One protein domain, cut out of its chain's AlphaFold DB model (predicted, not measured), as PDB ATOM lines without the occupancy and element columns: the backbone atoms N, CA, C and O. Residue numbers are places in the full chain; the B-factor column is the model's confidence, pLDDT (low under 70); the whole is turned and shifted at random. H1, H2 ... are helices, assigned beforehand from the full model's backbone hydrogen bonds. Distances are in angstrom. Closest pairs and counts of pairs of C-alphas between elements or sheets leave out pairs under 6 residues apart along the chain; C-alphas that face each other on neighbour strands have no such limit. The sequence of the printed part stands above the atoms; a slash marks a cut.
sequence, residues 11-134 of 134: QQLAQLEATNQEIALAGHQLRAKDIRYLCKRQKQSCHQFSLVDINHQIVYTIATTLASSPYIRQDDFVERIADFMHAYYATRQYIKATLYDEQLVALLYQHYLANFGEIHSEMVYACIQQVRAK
ATOM      1  N   GLN A  11      18.922  27.991  13.646       88.25
ATOM      2  CA  GLN A  11      19.104  28.628  12.339       88.25
ATOM      3  C   GLN A  11      17.954  28.291  11.377       88.25
ATOM      4  O   GLN A  11      17.415  29.173  10.719       88.25
ATOM      5  N   GLN A  12      17.538  27.025  11.322       89.25
ATOM      6  CA  GLN A  12      16.418  26.576  10.493       89.25
ATOM      7  C   GLN A  12      15.083  27.167  10.946       89.25
ATOM      8  O   GLN A  12      14.213  27.407  10.110       89.25
ATOM      9  N   LEU A  13      14.911  27.376  12.254       91.19
ATOM     10  CA  LEU A  13      13.717  28.012  12.799       91.19
ATOM     11  C   LEU A  13      13.662  29.494  12.413       91.19
ATOM     12  O   LEU A  13      12.650  29.929  11.875       91.19
ATOM     13  N   ALA A  14      14.764  30.226  12.591       92.81
ATOM     14  CA  ALA A  14      14.859  31.626  12.181       92.81
ATOM     15  C   ALA A  14      14.623  31.795  10.671       92.81
ATOM     16  O   ALA A  14      13.876  32.675  10.250       92.81
ATOM     17  N   GLN A  15      15.194  30.906   9.850       94.44
ATOM     18  CA  GLN A  15      14.980  30.934   8.405       94.44
ATOM     19  C   GLN A  15      13.525  30.624   8.034       94.44
ATOM     20  O   GLN A  15      12.963  31.277   7.161       94.44
ATOM     21  N   LEU A  16      12.890  29.661   8.712       95.62
ATOM     22  CA  LEU A  16      11.467  29.369   8.534       95.62
ATOM     23  C   LEU A  16      10.595  30.579   8.882       95.62
ATOM     24  O   LEU A  16       9.658  30.876   8.149       95.62
ATOM     25  N   GLU A  17      10.883  31.266   9.985       95.94
ATOM     26  CA  GLU A  17      10.146  32.461  10.395       95.94
ATOM     27  C   GLU A  17      10.281  33.584   9.364       95.94
ATOM     28  O   GLU A  17       9.262  34.123   8.933       95.94
ATOM     29  N   ALA A  18      11.503  33.871   8.908       96.62
ATOM     30  CA  ALA A  18      11.754  34.864   7.864       96.62
ATOM     31  C   ALA A  18      11.031  34.507   6.555       96.62
ATOM     32  O   ALA A  18      10.266  35.308   6.025       96.62
ATOM     33  N   THR A  19      11.175  33.267   6.079       97.19
ATOM     34  CA  THR A  19      10.479  32.804   4.873       97.19
ATOM     35  C   THR A  19       8.963  32.888   5.028       97.19
ATOM     36  O   THR A  19       8.293  33.321   4.098       97.19
ATOM     37  N   ASN A  20       8.407  32.536   6.190       97.75
ATOM     38  CA  ASN A  20       6.971  32.658   6.447       97.75
ATOM     39  C   ASN A  20       6.472  34.104   6.388       97.75
ATOM     40  O   ASN A  20       5.351  34.314   5.939       97.75
ATOM     41  N   GLN A  21       7.270  35.088   6.811       97.06
ATOM     42  CA  GLN A  21       6.897  36.499   6.663       97.06
ATOM     43  C   GLN A  21       6.756  36.887   5.187       97.06
ATOM     44  O   GLN A  21       5.823  37.604   4.833       97.06
ATOM     45  N   GLU A  22       7.636  36.378   4.324       96.31
ATOM     46  CA  GLU A  22       7.604  36.654   2.886       96.31
ATOM     47  C   GLU A  22       6.431  35.952   2.190       96.31
ATOM     48  O   GLU A  22       5.637  36.589   1.497       96.31
ATOM     49  N   ILE A  23       6.282  34.640   2.391       97.75
ATOM     50  CA  ILE A  23       5.285  33.845   1.655       97.75
ATOM     51  C   ILE A  23       3.849  34.079   2.150       97.75
ATOM     52  O   ILE A  23       2.897  33.847   1.401       97.75
ATOM     53  N   ALA A  24       3.672  34.592   3.374       97.06
ATOM     54  CA  ALA A  24       2.358  34.940   3.915       97.06
ATOM     55  C   ALA A  24       1.660  36.035   3.100       97.06
ATOM     56  O   ALA A  24       0.432  36.035   3.013       97.06
ATOM     57  N   LEU A  25       2.421  36.924   2.450       94.25
ATOM     58  CA  LEU A  25       1.872  37.954   1.559       94.25
ATOM     59  C   LEU A  25       1.132  37.354   0.357       94.25
ATOM     60  O   LEU A  25       0.216  37.979  -0.173       94.25
ATOM     61  N   ALA A  26       1.500  36.137  -0.045       95.38
ATOM     62  CA  ALA A  26       0.838  35.380  -1.101       95.38
ATOM     63  C   ALA A  26      -0.164  34.338  -0.564       95.38
ATOM     64  O   ALA A  26      -0.687  33.525  -1.320       95.38
ATOM     65  N   GLY A  27      -0.461  34.361   0.741       96.62
ATOM     66  CA  GLY A  27      -1.415  33.449   1.375       96.62
ATOM     67  C   GLY A  27      -0.841  32.080   1.742       96.62
ATOM     68  O   GLY A  27      -1.613  31.163   2.031       96.62
ATOM     69  N   HIS A  28       0.488  31.934   1.755       98.06
ATOM     70  CA  HIS A  28       1.147  30.674   2.076       98.06
ATOM     71  C   HIS A  28       1.742  30.630   3.484       98.06
ATOM     72  O   HIS A  28       2.113  31.648   4.062       98.06
ATOM     73  N   GLN A  29       1.867  29.424   4.040       97.69
ATOM     74  CA  GLN A  29       2.534  29.211   5.323       97.69
ATOM     75  C   GLN A  29       3.166  27.819   5.404       97.69
ATOM     76  O   GLN A  29       2.540  26.811   5.069       97.69
ATOM     77  N   LEU A  30       4.387  27.750   5.931       97.56
ATOM     78  CA  LEU A  30       5.096  26.513   6.238       97.56
ATOM     79  C   LEU A  30       5.169  26.295   7.749       97.56
ATOM     80  O   LEU A  30       5.421  27.209   8.535       97.56
ATOM     81  N   ARG A  31       4.999  25.048   8.182       96.75
ATOM     82  CA  ARG A  31       5.224  24.634   9.572       96.75
ATOM     83  C   ARG A  31       6.553  23.907   9.688       96.75
ATOM     84  O   ARG A  31       7.078  23.354   8.725       96.75
ATOM     85  N   ALA A  32       7.047  23.765  10.916       94.94
ATOM     86  CA  ALA A  32       8.279  23.022  11.178       94.94
ATOM     87  C   ALA A  32       8.250  21.574  10.642       94.94
ATOM     88  O   ALA A  32       9.281  21.043  10.236       94.94
ATOM     89  N   LYS A  33       7.077  20.920  10.624       95.50
ATOM     90  CA  LYS A  33       6.932  19.575  10.039       95.50
ATOM     91  C   LYS A  33       7.079  19.559   8.517       95.50
ATOM     92  O   LYS A  33       7.602  18.582   7.992       95.50
ATOM     93  N   ASP A  34       6.677  20.639   7.856       97.38
ATOM     94  CA  ASP A  34       6.749  20.782   6.405       97.38
ATOM     95  C   ASP A  34       8.221  20.974   5.999       97.38
ATOM     96  O   ASP A  34       8.720  20.262   5.134       97.38
ATOM     97  N   ILE A  35       8.986  21.784   6.746       96.69
ATOM     98  CA  ILE A  35      10.448  21.897   6.563       96.69
ATOM     99  C   ILE A  35      11.157  20.556   6.764       96.69
ATOM    100  O   ILE A  35      12.007  20.183   5.962       96.69
ATOM    101  N   ARG A  36      10.800  19.781   7.796       93.75
ATOM    102  CA  ARG A  36      11.396  18.446   7.994       93.75
ATOM    103  C   ARG A  36      11.117  17.509   6.822       93.75
ATOM    104  O   ARG A  36      12.011  16.764   6.416       93.75
ATOM    105  N   TYR A  37       9.891  17.536   6.300       96.44
ATOM    106  CA  TYR A  37       9.524  16.787   5.106       96.44
ATOM    107  C   TYR A  37      10.384  17.216   3.913       96.44
ATOM    108  O   TYR A  37      11.053  16.373   3.315       96.44
ATOM    109  N   LEU A  38      10.473  18.517   3.642       97.38
ATOM    110  CA  LEU A  38      11.253  19.066   2.536       97.38
ATOM    111  C   LEU A  38      12.749  18.741   2.657       97.38
ATOM    112  O   LEU A  38      13.329  18.213   1.716       97.38
ATOM    113  N   CYS A  39      13.368  18.892   3.829       94.94
ATOM    114  CA  CYS A  39      14.767  18.496   4.033       94.94
ATOM    115  C   CYS A  39      15.001  16.992   3.790       94.94
ATOM    116  O   CYS A  39      16.073  16.586   3.335       94.94
ATOM    117  N   LYS A  40      14.012  16.134   4.081       95.31
ATOM    118  CA  LYS A  40      14.079  14.704   3.743       95.31
ATOM    119  C   LYS A  40      13.979  14.488   2.229       95.31
ATOM    120  O   LYS A  40      14.761  13.707   1.690       95.31
ATOM    121  N   ARG A  41      13.060  15.178   1.545       97.31
ATOM    122  CA  ARG A  41      12.901  15.125   0.077       97.31
ATOM    123  C   ARG A  41      14.139  15.651  -0.655       97.31
ATOM    124  O   ARG A  41      14.534  15.078  -1.669       97.31
ATOM    125  N   GLN A  42      14.803  16.661  -0.097       96.50
ATOM    126  CA  GLN A  42      16.081  17.177  -0.580       96.50
ATOM    127  C   GLN A  42      17.137  16.071  -0.575       96.50
ATOM    128  O   GLN A  42      17.677  15.732  -1.621       96.50
ATOM    129  N   LYS A  43      17.351  15.422   0.580       95.38
ATOM    130  CA  LYS A  43      18.302  14.305   0.714       95.38
ATOM    131  C   LYS A  43      18.009  13.167  -0.261       95.38
ATOM    132  O   LYS A  43      18.938  12.599  -0.826       95.38
ATOM    133  N   GLN A  44      16.732  12.839  -0.463       96.25
ATOM    134  CA  GLN A  44      16.316  11.828  -1.440       96.25
ATOM    135  C   GLN A  44      16.693  12.231  -2.869       96.25
ATOM    136  O   GLN A  44      17.260  11.417  -3.592       96.25
ATOM    137  N   SER A  45      16.434  13.483  -3.253       96.69
ATOM    138  CA  SER A  45      16.773  13.996  -4.584       96.69
ATOM    139  C   SER A  45      18.286  14.054  -4.794       96.69
ATOM    140  O   SER A  45      18.777  13.561  -5.804       96.69
ATOM    141  N   CYS A  46      19.047  14.553  -3.814       95.62
ATOM    142  CA  CYS A  46      20.508  14.538  -3.859       95.62
ATOM    143  C   CYS A  46      21.049  13.118  -4.059       95.62
ATOM    144  O   CYS A  46      21.850  12.892  -4.960       95.62
ATOM    145  N   HIS A  47      20.560  12.148  -3.279       95.81
ATOM    146  CA  HIS A  47      20.961  10.750  -3.422       95.81
ATOM    147  C   HIS A  47      20.622  10.189  -4.811       95.81
ATOM    148  O   HIS A  47      21.469   9.566  -5.443       95.81
ATOM    149  N   GLN A  48      19.404  10.425  -5.305       96.38
ATOM    150  CA  GLN A  48      18.967   9.949  -6.619       96.38
ATOM    151  C   GLN A  48      19.836  10.493  -7.759       96.38
ATOM    152  O   GLN A  48      20.124   9.764  -8.705       96.38
ATOM    153  N   PHE A  49      20.275  11.746  -7.657       95.31
ATOM    154  CA  PHE A  49      21.071  12.412  -8.689       95.31
ATOM    155  C   PHE A  49      22.576  12.425  -8.394       95.31
ATOM    156  O   PHE A  49      23.322  13.148  -9.045       95.31
ATOM    157  N   SER A  50      23.039  11.613  -7.433       93.62
ATOM    158  CA  SER A  50      24.456  11.510  -7.040       93.62
ATOM    159  C   SER A  50      25.105  12.857  -6.676       93.62
ATOM    160  O   SER A  50      26.278  13.100  -6.953       93.62
ATOM    161  N   LEU A  51      24.331  13.737  -6.040       92.50
ATOM    162  CA  LEU A  51      24.764  15.038  -5.543       92.50
ATOM    163  C   LEU A  51      24.914  15.011  -4.020       92.50
ATOM    164  O   LEU A  51      24.276  14.223  -3.319       92.50
ATOM    165  N   VAL A  52      25.731  15.922  -3.501       87.88
ATOM    166  CA  VAL A  52      25.868  16.158  -2.063       87.88
ATOM    167  C   VAL A  52      25.503  17.606  -1.789       87.88
ATOM    168  O   VAL A  52      26.176  18.515  -2.264       87.88
ATOM    169  N   ASP A  53      24.447  17.802  -1.005       84.44
ATOM    170  CA  ASP A  53      24.049  19.107  -0.501       84.44
ATOM    171  C   ASP A  53      23.763  19.003   0.997       84.44
ATOM    172  O   ASP A  53      22.890  18.252   1.443       84.44
ATOM    173  N   ILE A  54      24.571  19.714   1.778       80.44
ATOM    174  CA  ILE A  54      24.464  19.769   3.238       80.44
ATOM    175  C   ILE A  54      23.688  21.000   3.707       80.44
ATOM    176  O   ILE A  54      23.330  21.078   4.883       80.44
ATOM    177  N   ASN A  55      23.439  21.959   2.811       86.88
ATOM    178  CA  ASN A  55      22.743  23.193   3.120       86.88
ATOM    179  C   ASN A  55      21.266  23.065   2.727       86.88
ATOM    180  O   ASN A  55      20.925  22.595   1.652       86.88
ATOM    181  N   HIS A  56      20.363  23.512   3.593       90.56
ATOM    182  CA  HIS A  56      18.924  23.495   3.332       90.56
ATOM    183  C   HIS A  56      18.405  24.805   2.715       90.56
ATOM    184  O   HIS A  56      17.200  24.945   2.525       90.56
ATOM    185  N   GLN A  57      19.286  25.758   2.383       93.44
ATOM    186  CA  GLN A  57      18.909  27.077   1.862       93.44
ATOM    187  C   GLN A  57      18.015  26.995   0.622       93.44
ATOM    188  O   GLN A  57      17.049  27.749   0.513       93.44
ATOM    189  N   ILE A  58      18.282  26.036  -0.268       95.12
ATOM    190  CA  ILE A  58      17.515  25.868  -1.504       95.12
ATOM    191  C   ILE A  58      16.021  25.628  -1.253       95.12
ATOM    192  O   ILE A  58      15.191  26.068  -2.041       95.12
ATOM    193  N   VAL A  59      15.665  24.986  -0.133       96.69
ATOM    194  CA  VAL A  59      14.268  24.748   0.255       96.69
ATOM    195  C   VAL A  59      13.536  26.079   0.415       96.69
ATOM    196  O   VAL A  59      12.433  26.251  -0.098       96.69
ATOM    197  N   TYR A  60      14.170  27.029   1.100       97.06
ATOM    198  CA  TYR A  60      13.609  28.348   1.360       97.06
ATOM    199  C   TYR A  60      13.597  29.207   0.095       97.06
ATOM    200  O   TYR A  60      12.582  29.830  -0.191       97.06
ATOM    201  N   THR A  61      14.668  29.170  -0.708       97.25
ATOM    202  CA  THR A  61      14.731  29.868  -2.004       97.25
ATOM    203  C   THR A  61      13.629  29.404  -2.962       97.25
ATOM    204  O   THR A  61      13.012  30.217  -3.647       97.25
ATOM    205  N   ILE A  62      13.344  28.100  -3.010       98.12
ATOM    206  CA  ILE A  62      12.245  27.572  -3.825       98.12
ATOM    207  C   ILE A  62      10.896  27.995  -3.239       98.12
ATOM    208  O   ILE A  62      10.029  28.425  -3.993       98.12
ATOM    209  N   ALA A  63      10.716  27.919  -1.917       98.19
ATOM    210  CA  ALA A  63       9.471  28.331  -1.275       98.19
ATOM    211  C   ALA A  63       9.125  29.797  -1.574       98.19
ATOM    212  O   ALA A  63       7.999  30.087  -1.968       98.19
ATOM    213  N   THR A  64      10.088  30.713  -1.449       97.75
ATOM    214  CA  THR A  64       9.868  32.136  -1.752       97.75
ATOM    215  C   THR A  64       9.601  32.367  -3.238       97.75
ATOM    216  O   THR A  64       8.691  33.116  -3.584       97.75
ATOM    217  N   THR A  65      10.314  31.663  -4.122       97.56
ATOM    218  CA  THR A  65      10.091  31.739  -5.577       97.56
ATOM    219  C   THR A  65       8.673  31.305  -5.957       97.56
ATOM    220  O   THR A  65       7.979  32.002  -6.698       97.56
ATOM    221  N   LEU A  66       8.225  30.163  -5.429       97.94
ATOM    222  CA  LEU A  66       6.927  29.578  -5.760       97.94
ATOM    223  C   LEU A  66       5.745  30.280  -5.097       97.94
ATOM    224  O   LEU A  66       4.630  30.136  -5.587       97.94
ATOM    225  N   ALA A  67       5.963  31.037  -4.020       97.38
ATOM    226  CA  ALA A  67       4.883  31.687  -3.279       97.38
ATOM    227  C   ALA A  67       4.021  32.598  -4.162       97.38
ATOM    228  O   ALA A  67       2.817  32.671  -3.977       97.38
ATOM    229  N   SER A  68       4.622  33.261  -5.150       93.06
ATOM    230  CA  SER A  68       3.904  34.143  -6.082       93.06
ATOM    231  C   SER A  68       3.271  33.420  -7.279       93.06
ATOM    232  O   SER A  68       2.744  34.071  -8.183       93.06
ATOM    233  N   SER A  69       3.349  32.089  -7.334       96.38
ATOM    234  CA  SER A  69       2.848  31.333  -8.475       96.38
ATOM    235  C   SER A  69       1.320  31.378  -8.551       96.38
ATOM    236  O   SER A  69       0.655  31.023  -7.582       96.38
ATOM    237  N   PRO A  70       0.732  31.685  -9.725       96.00
ATOM    238  CA  PRO A  70      -0.720  31.638  -9.900       96.00
ATOM    239  C   PRO A  70      -1.273  30.203  -9.957       96.00
ATOM    240  O   PRO A  70      -2.487  30.014  -9.995       96.00
ATOM    241  N   TYR A  71      -0.396  29.196  -9.997       96.56
ATOM    242  CA  TYR A  71      -0.757  27.791 -10.189       96.56
ATOM    243  C   TYR A  71      -0.697  26.972  -8.895       96.56
ATOM    244  O   TYR A  71      -0.988  25.779  -8.924       96.56
ATOM    245  N   ILE A  72      -0.308  27.585  -7.773       96.88
ATOM    246  CA  ILE A  72      -0.107  26.885  -6.505       96.88
ATOM    247  C   ILE A  72      -1.068  27.434  -5.460       96.88
ATOM    248  O   ILE A  72      -1.300  28.635  -5.358       96.88
ATOM    249  N   ARG A  73      -1.642  26.532  -4.667       96.69
ATOM    250  CA  ARG A  73      -2.523  26.848  -3.548       96.69
ATOM    251  C   ARG A  73      -1.864  26.403  -2.254       96.69
ATOM    252  O   ARG A  73      -0.927  25.613  -2.237       96.69
ATOM    253  N   GLN A  74      -2.352  26.906  -1.126       96.94
ATOM    254  CA  GLN A  74      -1.793  26.517   0.168       96.94
ATOM    255  C   GLN A  74      -1.860  24.998   0.417       96.94
ATOM    256  O   GLN A  74      -0.953  24.446   1.037       96.94
ATOM    257  N   ASP A  75      -2.898  24.328  -0.088       97.12
ATOM    258  CA  ASP A  75      -3.116  22.892   0.124       97.12
ATOM    259  C   ASP A  75      -2.058  22.014  -0.559       97.12
ATOM    260  O   ASP A  75      -1.712  20.960  -0.024       97.12
ATOM    261  N   ASP A  76      -1.520  22.442  -1.706       96.06
ATOM    262  CA  ASP A  76      -0.495  21.707  -2.454       96.06
ATOM    263  C   ASP A  76       0.903  22.338  -2.368       96.06
ATOM    264  O   ASP A  76       1.874  21.727  -2.808       96.06
ATOM    265  N   PHE A  77       1.047  23.501  -1.724       98.19
ATOM    266  CA  PHE A  77       2.291  24.276  -1.661       98.19
ATOM    267  C   PHE A  77       3.525  23.455  -1.258       98.19
ATOM    268  O   PHE A  77       4.564  23.519  -1.912       98.19
ATOM    269  N   VAL A  78       3.411  22.636  -0.209       98.38
ATOM    270  CA  VAL A  78       4.528  21.817   0.292       98.38
ATOM    271  C   VAL A  78       4.952  20.753  -0.724       98.38
ATOM    272  O   VAL A  78       6.148  20.550  -0.932       98.38
ATOM    273  N   GLU A  79       3.996  20.088  -1.373       98.00
ATOM    274  CA  GLU A  79       4.301  19.084  -2.396       98.00
ATOM    275  C   GLU A  79       4.877  19.741  -3.652       98.00
ATOM    276  O   GLU A  79       5.877  19.268  -4.187       98.00
ATOM    277  N   ARG A  80       4.358  20.907  -4.052       97.88
ATOM    278  CA  ARG A  80       4.905  21.674  -5.181       97.88
ATOM    279  C   ARG A  80       6.346  22.114  -4.949       97.88
ATOM    280  O   ARG A  80       7.158  22.008  -5.865       97.88
ATOM    281  N   ILE A  81       6.701  22.531  -3.731       98.44
ATOM    282  CA  ILE A  81       8.105  22.797  -3.378       98.44
ATOM    283  C   ILE A  81       8.944  21.524  -3.530       98.44
ATOM    284  O   ILE A  81      10.053  21.585  -4.059       98.44
ATOM    285  N   ALA A  82       8.440  20.370  -3.082       98.25
ATOM    286  CA  ALA A  82       9.168  19.108  -3.179       98.25
ATOM    287  C   ALA A  82       9.415  18.684  -4.637       98.25
ATOM    288  O   ALA A  82      10.539  18.301  -4.970       98.25
ATOM    289  N   ASP A  83       8.403  18.793  -5.497       97.44
ATOM    290  CA  ASP A  83       8.499  18.464  -6.923       97.44
ATOM    291  C   ASP A  83       9.440  19.421  -7.660       97.44
ATOM    292  O   ASP A  83      10.316  18.998  -8.418       97.44
ATOM    293  N   PHE A  84       9.331  20.721  -7.380       98.06
ATOM    294  CA  PHE A  84      10.212  21.726  -7.966       98.06
ATOM    295  C   PHE A  84      11.663  21.546  -7.512       98.06
ATOM    296  O   PHE A  84      12.591  21.645  -8.312       98.06
ATOM    297  N   MET A  85      11.879  21.211  -6.240       97.62
ATOM    298  CA  MET A  85      13.202  20.876  -5.717       97.62
ATOM    299  C   MET A  85      13.772  19.617  -6.375       97.62
ATOM    300  O   MET A  85      14.966  19.564  -6.671       97.62
ATOM    301  N   HIS A  86      12.937  18.617  -6.651       97.31
ATOM    302  CA  HIS A  86      13.357  17.439  -7.397       97.31
ATOM    303  C   HIS A  86      13.829  17.811  -8.809       97.31
ATOM    304  O   HIS A  86      14.931  17.427  -9.207       97.31
ATOM    305  N   ALA A  87      13.051  18.628  -9.525       96.88
ATOM    306  CA  ALA A  87      13.425  19.161 -10.834       96.88
ATOM    307  C   ALA A  87      14.715  19.997 -10.774       96.88
ATOM    308  O   ALA A  87      15.575  19.862 -11.648       96.88
ATOM    309  N   TYR A  88      14.902  20.798  -9.722       96.81
ATOM    310  CA  TYR A  88      16.142  21.537  -9.479       96.81
ATOM    311  C   TYR A  88      17.355  20.606  -9.425       96.81
ATOM    312  O   TYR A  88      18.298  20.811 -10.188       96.81
ATOM    313  N   TYR A  89      17.330  19.544  -8.617       96.06
ATOM    314  CA  TYR A  89      18.471  18.623  -8.544       96.06
ATOM    315  C   TYR A  89      18.650  17.784  -9.812       96.06
ATOM    316  O   TYR A  89      19.787  17.569 -10.241       96.06
ATOM    317  N   ALA A  90      17.549  17.382 -10.456       95.12
ATOM    318  CA  ALA A  90      17.578  16.704 -11.750       95.12
ATOM    319  C   ALA A  90      18.266  17.558 -12.824       95.12
ATOM    320  O   ALA A  90      18.940  17.037 -13.710       95.12
ATOM    321  N   THR A  91      18.116  18.876 -12.731       94.00
ATOM    322  CA  THR A  91      18.761  19.839 -13.622       94.00
ATOM    323  C   THR A  91      20.216  20.075 -13.201       94.00
ATOM    324  O   THR A  91      21.131  20.024 -14.028       94.00
ATOM    325  N   ARG A  92      20.454  20.273 -11.898       93.00
ATOM    326  CA  ARG A  92      21.762  20.582 -11.304       93.00
ATOM    327  C   ARG A  92      22.817  19.526 -11.609       93.00
ATOM    328  O   ARG A  92      23.959  19.895 -11.853       93.00
ATOM    329  N   GLN A  93      22.444  18.245 -11.669       92.62
ATOM    330  CA  GLN A  93      23.380  17.154 -11.979       92.62
ATOM    331  C   GLN A  93      24.079  17.311 -13.346       92.62
ATOM    332  O   GLN A  93      25.149  16.752 -13.565       92.62
ATOM    333  N   TYR A  94      23.483  18.069 -14.273       90.00
ATOM    334  CA  TYR A  94      23.982  18.244 -15.640       90.00
ATOM    335  C   TYR A  94      24.555  19.635 -15.922       90.00
ATOM    336  O   TYR A  94      25.016  19.880 -17.044       90.00
ATOM    337  N   ILE A  95      24.518  20.534 -14.934       85.56
ATOM    338  CA  ILE A  95      24.968  21.921 -15.041       85.56
ATOM    339  C   ILE A  95      26.277  22.091 -14.266       85.56
ATOM    340  O   ILE A  95      26.407  21.660 -13.124       85.56
ATOM    341  N   LYS A  96      27.259  22.750 -14.892       72.81
ATOM    342  CA  LYS A  96      28.534  23.087 -14.244       72.81
ATOM    343  C   LYS A  96      28.318  24.099 -13.112       72.81
ATOM    344  O   LYS A  96      27.397  24.907 -13.159       72.81
ATOM    345  N   ALA A  97      29.236  24.121 -12.148       68.62
ATOM    346  CA  ALA A  97      29.194  24.991 -10.964       68.62
ATOM    347  C   ALA A  97      29.176  26.515 -11.240       68.62
ATOM    348  O   ALA A  97      29.139  27.300 -10.301       68.62
ATOM    349  N   THR A  98      29.211  26.953 -12.502       74.88
ATOM    350  CA  THR A  98      29.219  28.367 -12.906       74.88
ATOM    351  C   THR A  98      27.858  29.055 -12.808       74.88
ATOM    352  O   THR A  98      27.811  30.281 -12.842       74.88
ATOM    353  N   LEU A  99      26.758  28.303 -12.705       85.25
ATOM    354  CA  LEU A  99      25.423  28.870 -12.509       85.25
ATOM    355  C   LEU A  99      25.060  28.835 -11.021       85.25
ATOM    356  O   LEU A  99      25.041  27.760 -10.415       85.25
ATOM    357  N   TYR A 100      24.754  29.989 -10.434       90.12
ATOM    358  CA  TYR A 100      24.349  30.065  -9.031       90.12
ATOM    359  C   TYR A 100      22.944  29.489  -8.820       90.12
ATOM    360  O   TYR A 100      22.120  29.462  -9.736       90.12
ATOM    361  N   ASP A 101      22.663  29.029  -7.602       91.81
ATOM    362  CA  ASP A 101      21.421  28.316  -7.291       91.81
ATOM    363  C   ASP A 101      20.176  29.171  -7.530       91.81
ATOM    364  O   ASP A 101      19.223  28.709  -8.147       91.81
ATOM    365  N   GLU A 102      20.223  30.443  -7.141       93.31
ATOM    366  CA  GLU A 102      19.157  31.422  -7.380       93.31
ATOM    367  C   GLU A 102      18.865  31.598  -8.875       93.31
ATOM    368  O   GLU A 102      17.708  31.658  -9.286       93.31
ATOM    369  N   GLN A 103      19.907  31.614  -9.714       93.31
ATOM    370  CA  GLN A 103      19.755  31.737 -11.165       93.31
ATOM    371  C   GLN A 103      19.128  30.480 -11.768       93.31
ATOM    372  O   GLN A 103      18.306  30.575 -12.679       93.31
ATOM    373  N   LEU A 104      19.500  29.303 -11.260       94.00
ATOM    374  CA  LEU A 104      18.921  28.040 -11.702       94.00
ATOM    375  C   LEU A 104      17.452  27.913 -11.278       94.00
ATOM    376  O   LEU A 104      16.620  27.504 -12.086       94.00
ATOM    377  N   VAL A 105      17.121  28.301 -10.046       96.31
ATOM    378  CA  VAL A 105      15.737  28.334  -9.552       96.31
ATOM    379  C   VAL A 105      14.894  29.303 -10.376       96.31
ATOM    380  O   VAL A 105      13.822  28.921 -10.841       96.31
ATOM    381  N   ALA A 106      15.394  30.514 -10.639       95.81
ATOM    382  CA  ALA A 106      14.700  31.490 -11.473       95.81
ATOM    383  C   ALA A 106      14.469  30.969 -12.900       95.81
ATOM    384  O   ALA A 106      13.376  31.121 -13.444       95.81
ATOM    385  N   LEU A 107      15.469  30.312 -13.496       94.69
ATOM    386  CA  LEU A 107      15.343  29.720 -14.826       94.69
ATOM    387  C   LEU A 107      14.296  28.599 -14.857       94.69
ATOM    388  O   LEU A 107      13.438  28.578 -15.738       94.69
ATOM    389  N   LEU A 108      14.331  27.685 -13.887       95.69
ATOM    390  CA  LEU A 108      13.310  26.645 -13.768       95.69
ATOM    391  C   LEU A 108      11.925  27.250 -13.564       95.69
ATOM    392  O   LEU A 108      10.965  26.780 -14.160       95.69
ATOM    393  N   TYR A 109      11.814  28.323 -12.786       97.44
ATOM    394  CA  TYR A 109      10.533  28.973 -12.550       97.44
ATOM    395  C   TYR A 109       9.971  29.613 -13.825       97.44
ATOM    396  O   TYR A 109       8.779  29.497 -14.095       97.44
ATOM    397  N   GLN A 110      10.823  30.206 -14.666       96.25
ATOM    398  CA  GLN A 110      10.417  30.708 -15.984       96.25
ATOM    399  C   GLN A 110       9.838  29.595 -16.865       96.25
ATOM    400  O   GLN A 110       8.772  29.769 -17.453       96.25
ATOM    401  N   HIS A 111      10.511  28.442 -16.927       95.75
ATOM    402  CA  HIS A 111      10.020  27.284 -17.679       95.75
ATOM    403  C   HIS A 111       8.721  26.726 -17.092       95.75
ATOM    404  O   HIS A 111       7.799  26.413 -17.835       95.75
ATOM    405  N   TYR A 112       8.612  26.662 -15.771       96.94
ATOM    406  CA  TYR A 112       7.396  26.251 -15.075       96.94
ATOM    407  C   TYR A 112       6.204  27.162 -15.412       96.94
ATOM    408  O   TYR A 112       5.117  26.678 -15.726       96.94
ATOM    409  N   LEU A 113       6.402  28.485 -15.429       96.69
ATOM    410  CA  LEU A 113       5.355  29.435 -15.819       96.69
ATOM    411  C   LEU A 113       4.960  29.299 -17.295       96.69
ATOM    412  O   LEU A 113       3.774  29.380 -17.612       96.69
ATOM    413  N   ALA A 114       5.936  29.073 -18.180       95.19
ATOM    414  CA  ALA A 114       5.697  28.867 -19.608       95.19
ATOM    415  C   ALA A 114       4.918  27.571 -19.905       95.19
ATOM    416  O   ALA A 114       4.218  27.506 -20.911       95.19
ATOM    417  N   ASN A 115       5.006  26.577 -19.016       94.38
ATOM    418  CA  ASN A 115       4.274  25.309 -19.093       94.38
ATOM    419  C   ASN A 115       3.064  25.275 -18.141       94.38
ATOM    420  O   ASN A 115       2.714  24.227 -17.615       94.38
ATOM    421  N   PHE A 116       2.428  26.426 -17.891       95.12
ATOM    422  CA  PHE A 116       1.172  26.529 -17.129       95.12
ATOM    423  C   PHE A 116       1.207  25.909 -15.720       95.12
ATOM    424  O   PHE A 116       0.190  25.445 -15.208       95.12
ATOM    425  N   GLY A 117       2.377  25.921 -15.080       94.25
ATOM    426  CA  GLY A 117       2.561  25.374 -13.742       94.25
ATOM    427  C   GLY A 117       2.785  23.862 -13.696       94.25
ATOM    428  O   GLY A 117       2.678  23.252 -12.630       94.25
ATOM    429  N   GLU A 118       3.100  23.236 -14.826       94.06
ATOM    430  CA  GLU A 118       3.442  21.820 -14.881       94.06
ATOM    431  C   GLU A 118       4.955  21.594 -14.787       94.06
ATOM    432  O   GLU A 118       5.766  22.350 -15.322       94.06
ATOM    433  N   ILE A 119       5.337  20.519 -14.094       93.81
ATOM    434  CA  ILE A 119       6.721  20.053 -13.985       93.81
ATOM    435  C   ILE A 119       6.785  18.680 -14.643       93.81
ATOM    436  O   ILE A 119       6.239  17.708 -14.127       93.81
ATOM    437  N   HIS A 120       7.471  18.598 -15.777       91.81
ATOM    438  CA  HIS A 120       7.642  17.367 -16.544       91.81
ATOM    439  C   HIS A 120       9.083  17.247 -17.067       91.81
ATOM    440  O   HIS A 120       9.881  18.186 -16.999       91.81
ATOM    441  N   SER A 121       9.457  16.064 -17.554       91.00
ATOM    442  CA  SER A 121      10.833  15.768 -17.977       91.00
ATOM    443  C   SER A 121      11.329  16.670 -19.106       91.00
ATOM    444  O   SER A 121      12.503  17.040 -19.128       91.00
ATOM    445  N   GLU A 122      10.450  17.057 -20.027       91.56
ATOM    446  CA  GLU A 122      10.784  17.921 -21.160       91.56
ATOM    447  C   GLU A 122      11.128  19.339 -20.691       91.56
ATOM    448  O   GLU A 122      12.064  19.938 -21.218       91.56
ATOM    449  N   MET A 123      10.446  19.847 -19.657       93.44
ATOM    450  CA  MET A 123      10.758  21.133 -19.025       93.44
ATOM    451  C   MET A 123      12.171  21.118 -18.420       93.44
ATOM    452  O   MET A 123      12.973  22.025 -18.660       93.44
ATOM    453  N   VAL A 124      12.509  20.058 -17.675       93.38
ATOM    454  CA  VAL A 124      13.854  19.862 -17.106       93.38
ATOM    455  C   VAL A 124      14.901  19.792 -18.217       93.38
ATOM    456  O   VAL A 124      15.927  20.472 -18.154       93.38
ATOM    457  N   TYR A 125      14.633  19.019 -19.271       93.12
ATOM    458  CA  TYR A 125      15.526  18.904 -20.419       93.12
ATOM    459  C   TYR A 125      15.754  20.254 -21.114       93.12
ATOM    460  O   TYR A 125      16.902  20.615 -21.376       93.12
ATOM    461  N   ALA A 126      14.694  21.029 -21.356       91.56
ATOM    462  CA  ALA A 126      14.783  22.358 -21.959       91.56
ATOM    463  C   ALA A 126      15.656  23.309 -21.125       91.56
ATOM    464  O   ALA A 126      16.525  23.994 -21.674       91.56
ATOM    465  N   CYS A 127      15.499  23.286 -19.798       91.81
ATOM    466  CA  CYS A 127      16.336  24.052 -18.878       91.81
ATOM    467  C   CYS A 127      17.825  23.667 -19.004       91.81
ATOM    468  O   CYS A 127      18.681  24.539 -19.174       91.81
ATOM    469  N   ILE A 128      18.142  22.365 -19.023       91.69
ATOM    470  CA  ILE A 128      19.521  21.868 -19.193       91.69
ATOM    471  C   ILE A 128      20.126  22.357 -20.516       91.69
ATOM    472  O   ILE A 128      21.269  22.823 -20.533       91.69
ATOM    473  N   GLN A 129      19.382  22.259 -21.623       91.19
ATOM    474  CA  GLN A 129      19.871  22.687 -22.937       91.19
ATOM    475  C   GLN A 129      20.150  24.191 -22.977       91.19
ATOM    476  O   GLN A 129      21.198  24.609 -23.468       91.19
ATOM    477  N   GLN A 130      19.263  25.004 -22.395       89.75
ATOM    478  CA  GLN A 130      19.443  26.454 -22.349       89.75
ATOM    479  C   GLN A 130      20.684  26.867 -21.550       89.75
ATOM    480  O   GLN A 130      21.346  27.839 -21.910       89.75
ATOM    481  N   VAL A 131      21.017  26.141 -20.482       86.06
ATOM    482  CA  VAL A 131      22.226  26.422 -19.696       86.06
ATOM    483  C   VAL A 131      23.489  25.975 -20.425       86.06
ATOM    484  O   VAL A 131      24.490  26.676 -20.363       86.06
ATOM    485  N   ARG A 132      23.459  24.847 -21.143       83.56
ATOM    486  CA  ARG A 132      24.614  24.351 -21.915       83.56
ATOM    487  C   ARG A 132      24.947  25.184 -23.152       83.56
ATOM    488  O   ARG A 132      26.076  25.118 -23.622       83.56
ATOM    489  N   ALA A 133      23.971  25.908 -23.693       78.00
ATOM    490  CA  ALA A 133      24.157  26.791 -24.841       78.00
ATOM    491  C   ALA A 133      24.826  28.136 -24.486       78.00
ATOM    492  O   ALA A 133      25.134  28.907 -25.394       78.00
ATOM    493  N   LYS A 134      25.017  28.428 -23.194       62.81
ATOM    494  CA  LYS A 134      25.725  29.609 -22.683       62.81
ATOM    495  C   LYS A 134      27.147  29.248 -22.268       62.81
ATOM    496  O   LYS A 134      28.026  30.109 -22.473       62.81
TER     497      LYS A 134
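AT A GLANCE: This is residues 11 to 134 of the 134 residues of an uncharacterized protein of Erysipelotrichaceae bacterium MTC7 (UniProt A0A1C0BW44). Three helices, H1, H3 and H5, stand side by side in a row and run the same way, and two more, H2 and H4, cross beneath them as a second layer. H6 packs on H4 and H5 at the end of the row far from H1. The printed part has 124 residues, with six named helices, H1 to H6 in order, and no named strand, and its class is all helix. It is compact, with a radius of gyration of the C-alphas of 13.8 A and spans of 38 by 31 by 21 A.

HOW THE PARTS SIT: H1, residues 11 to 26, and H2, residues 32 to 48, only just touch, with 3 pairs of C-alphas within 8 A, Leu 13 and Ala 32 closest at 7.6 A. H3, residues 57 to 67, touches H1 at a shallow tilt of 11 degrees, the same way; the C-alphas of Ile 23 and Ala 67 are closest, 5.4 A apart. H4, residues 77 to 92, touches H2 at a shallow tilt of 25 degrees, the closest C-alphas being Ser 45 and His 86, 5.6 A. H3 and H4 touch at a steep tilt of 57 degrees, closest at Ala 63 and Ile 81, C-alphas 6.1 A apart. H5, residues 101 to 114, touches H3 at a shallow tilt of 29 degrees, closest C-alphas Ile 62 and Val 105, 6.8 A. H6, residues 121 to 132, touches H4 at 46 degrees, a steep tilt, closest C-alphas Thr 91 and Ile 128, 6.0 A. H1 and H6 are apart. Every O i to N i+4 pair is within hydrogen-bond range in H2, H3, H4, H5 and H6, and 10 of 12 in H1.

IN THESE COORDINATES: H1 begins at C-alpha 11, (19.104, 28.628, 12.339), and is 23.7 A long. H2 is 24.5 A, H4 22.0 A and H5 20.0 A. H6 ends at C-alpha 132, (24.614, 24.351, -21.915).

THE WHOLE: The C-alphas farthest apart, Lys 33 and Ala 133, are 39.6 A apart. The printed part has no cut and no long link. Residues 97 and 134 are under pLDDT 70.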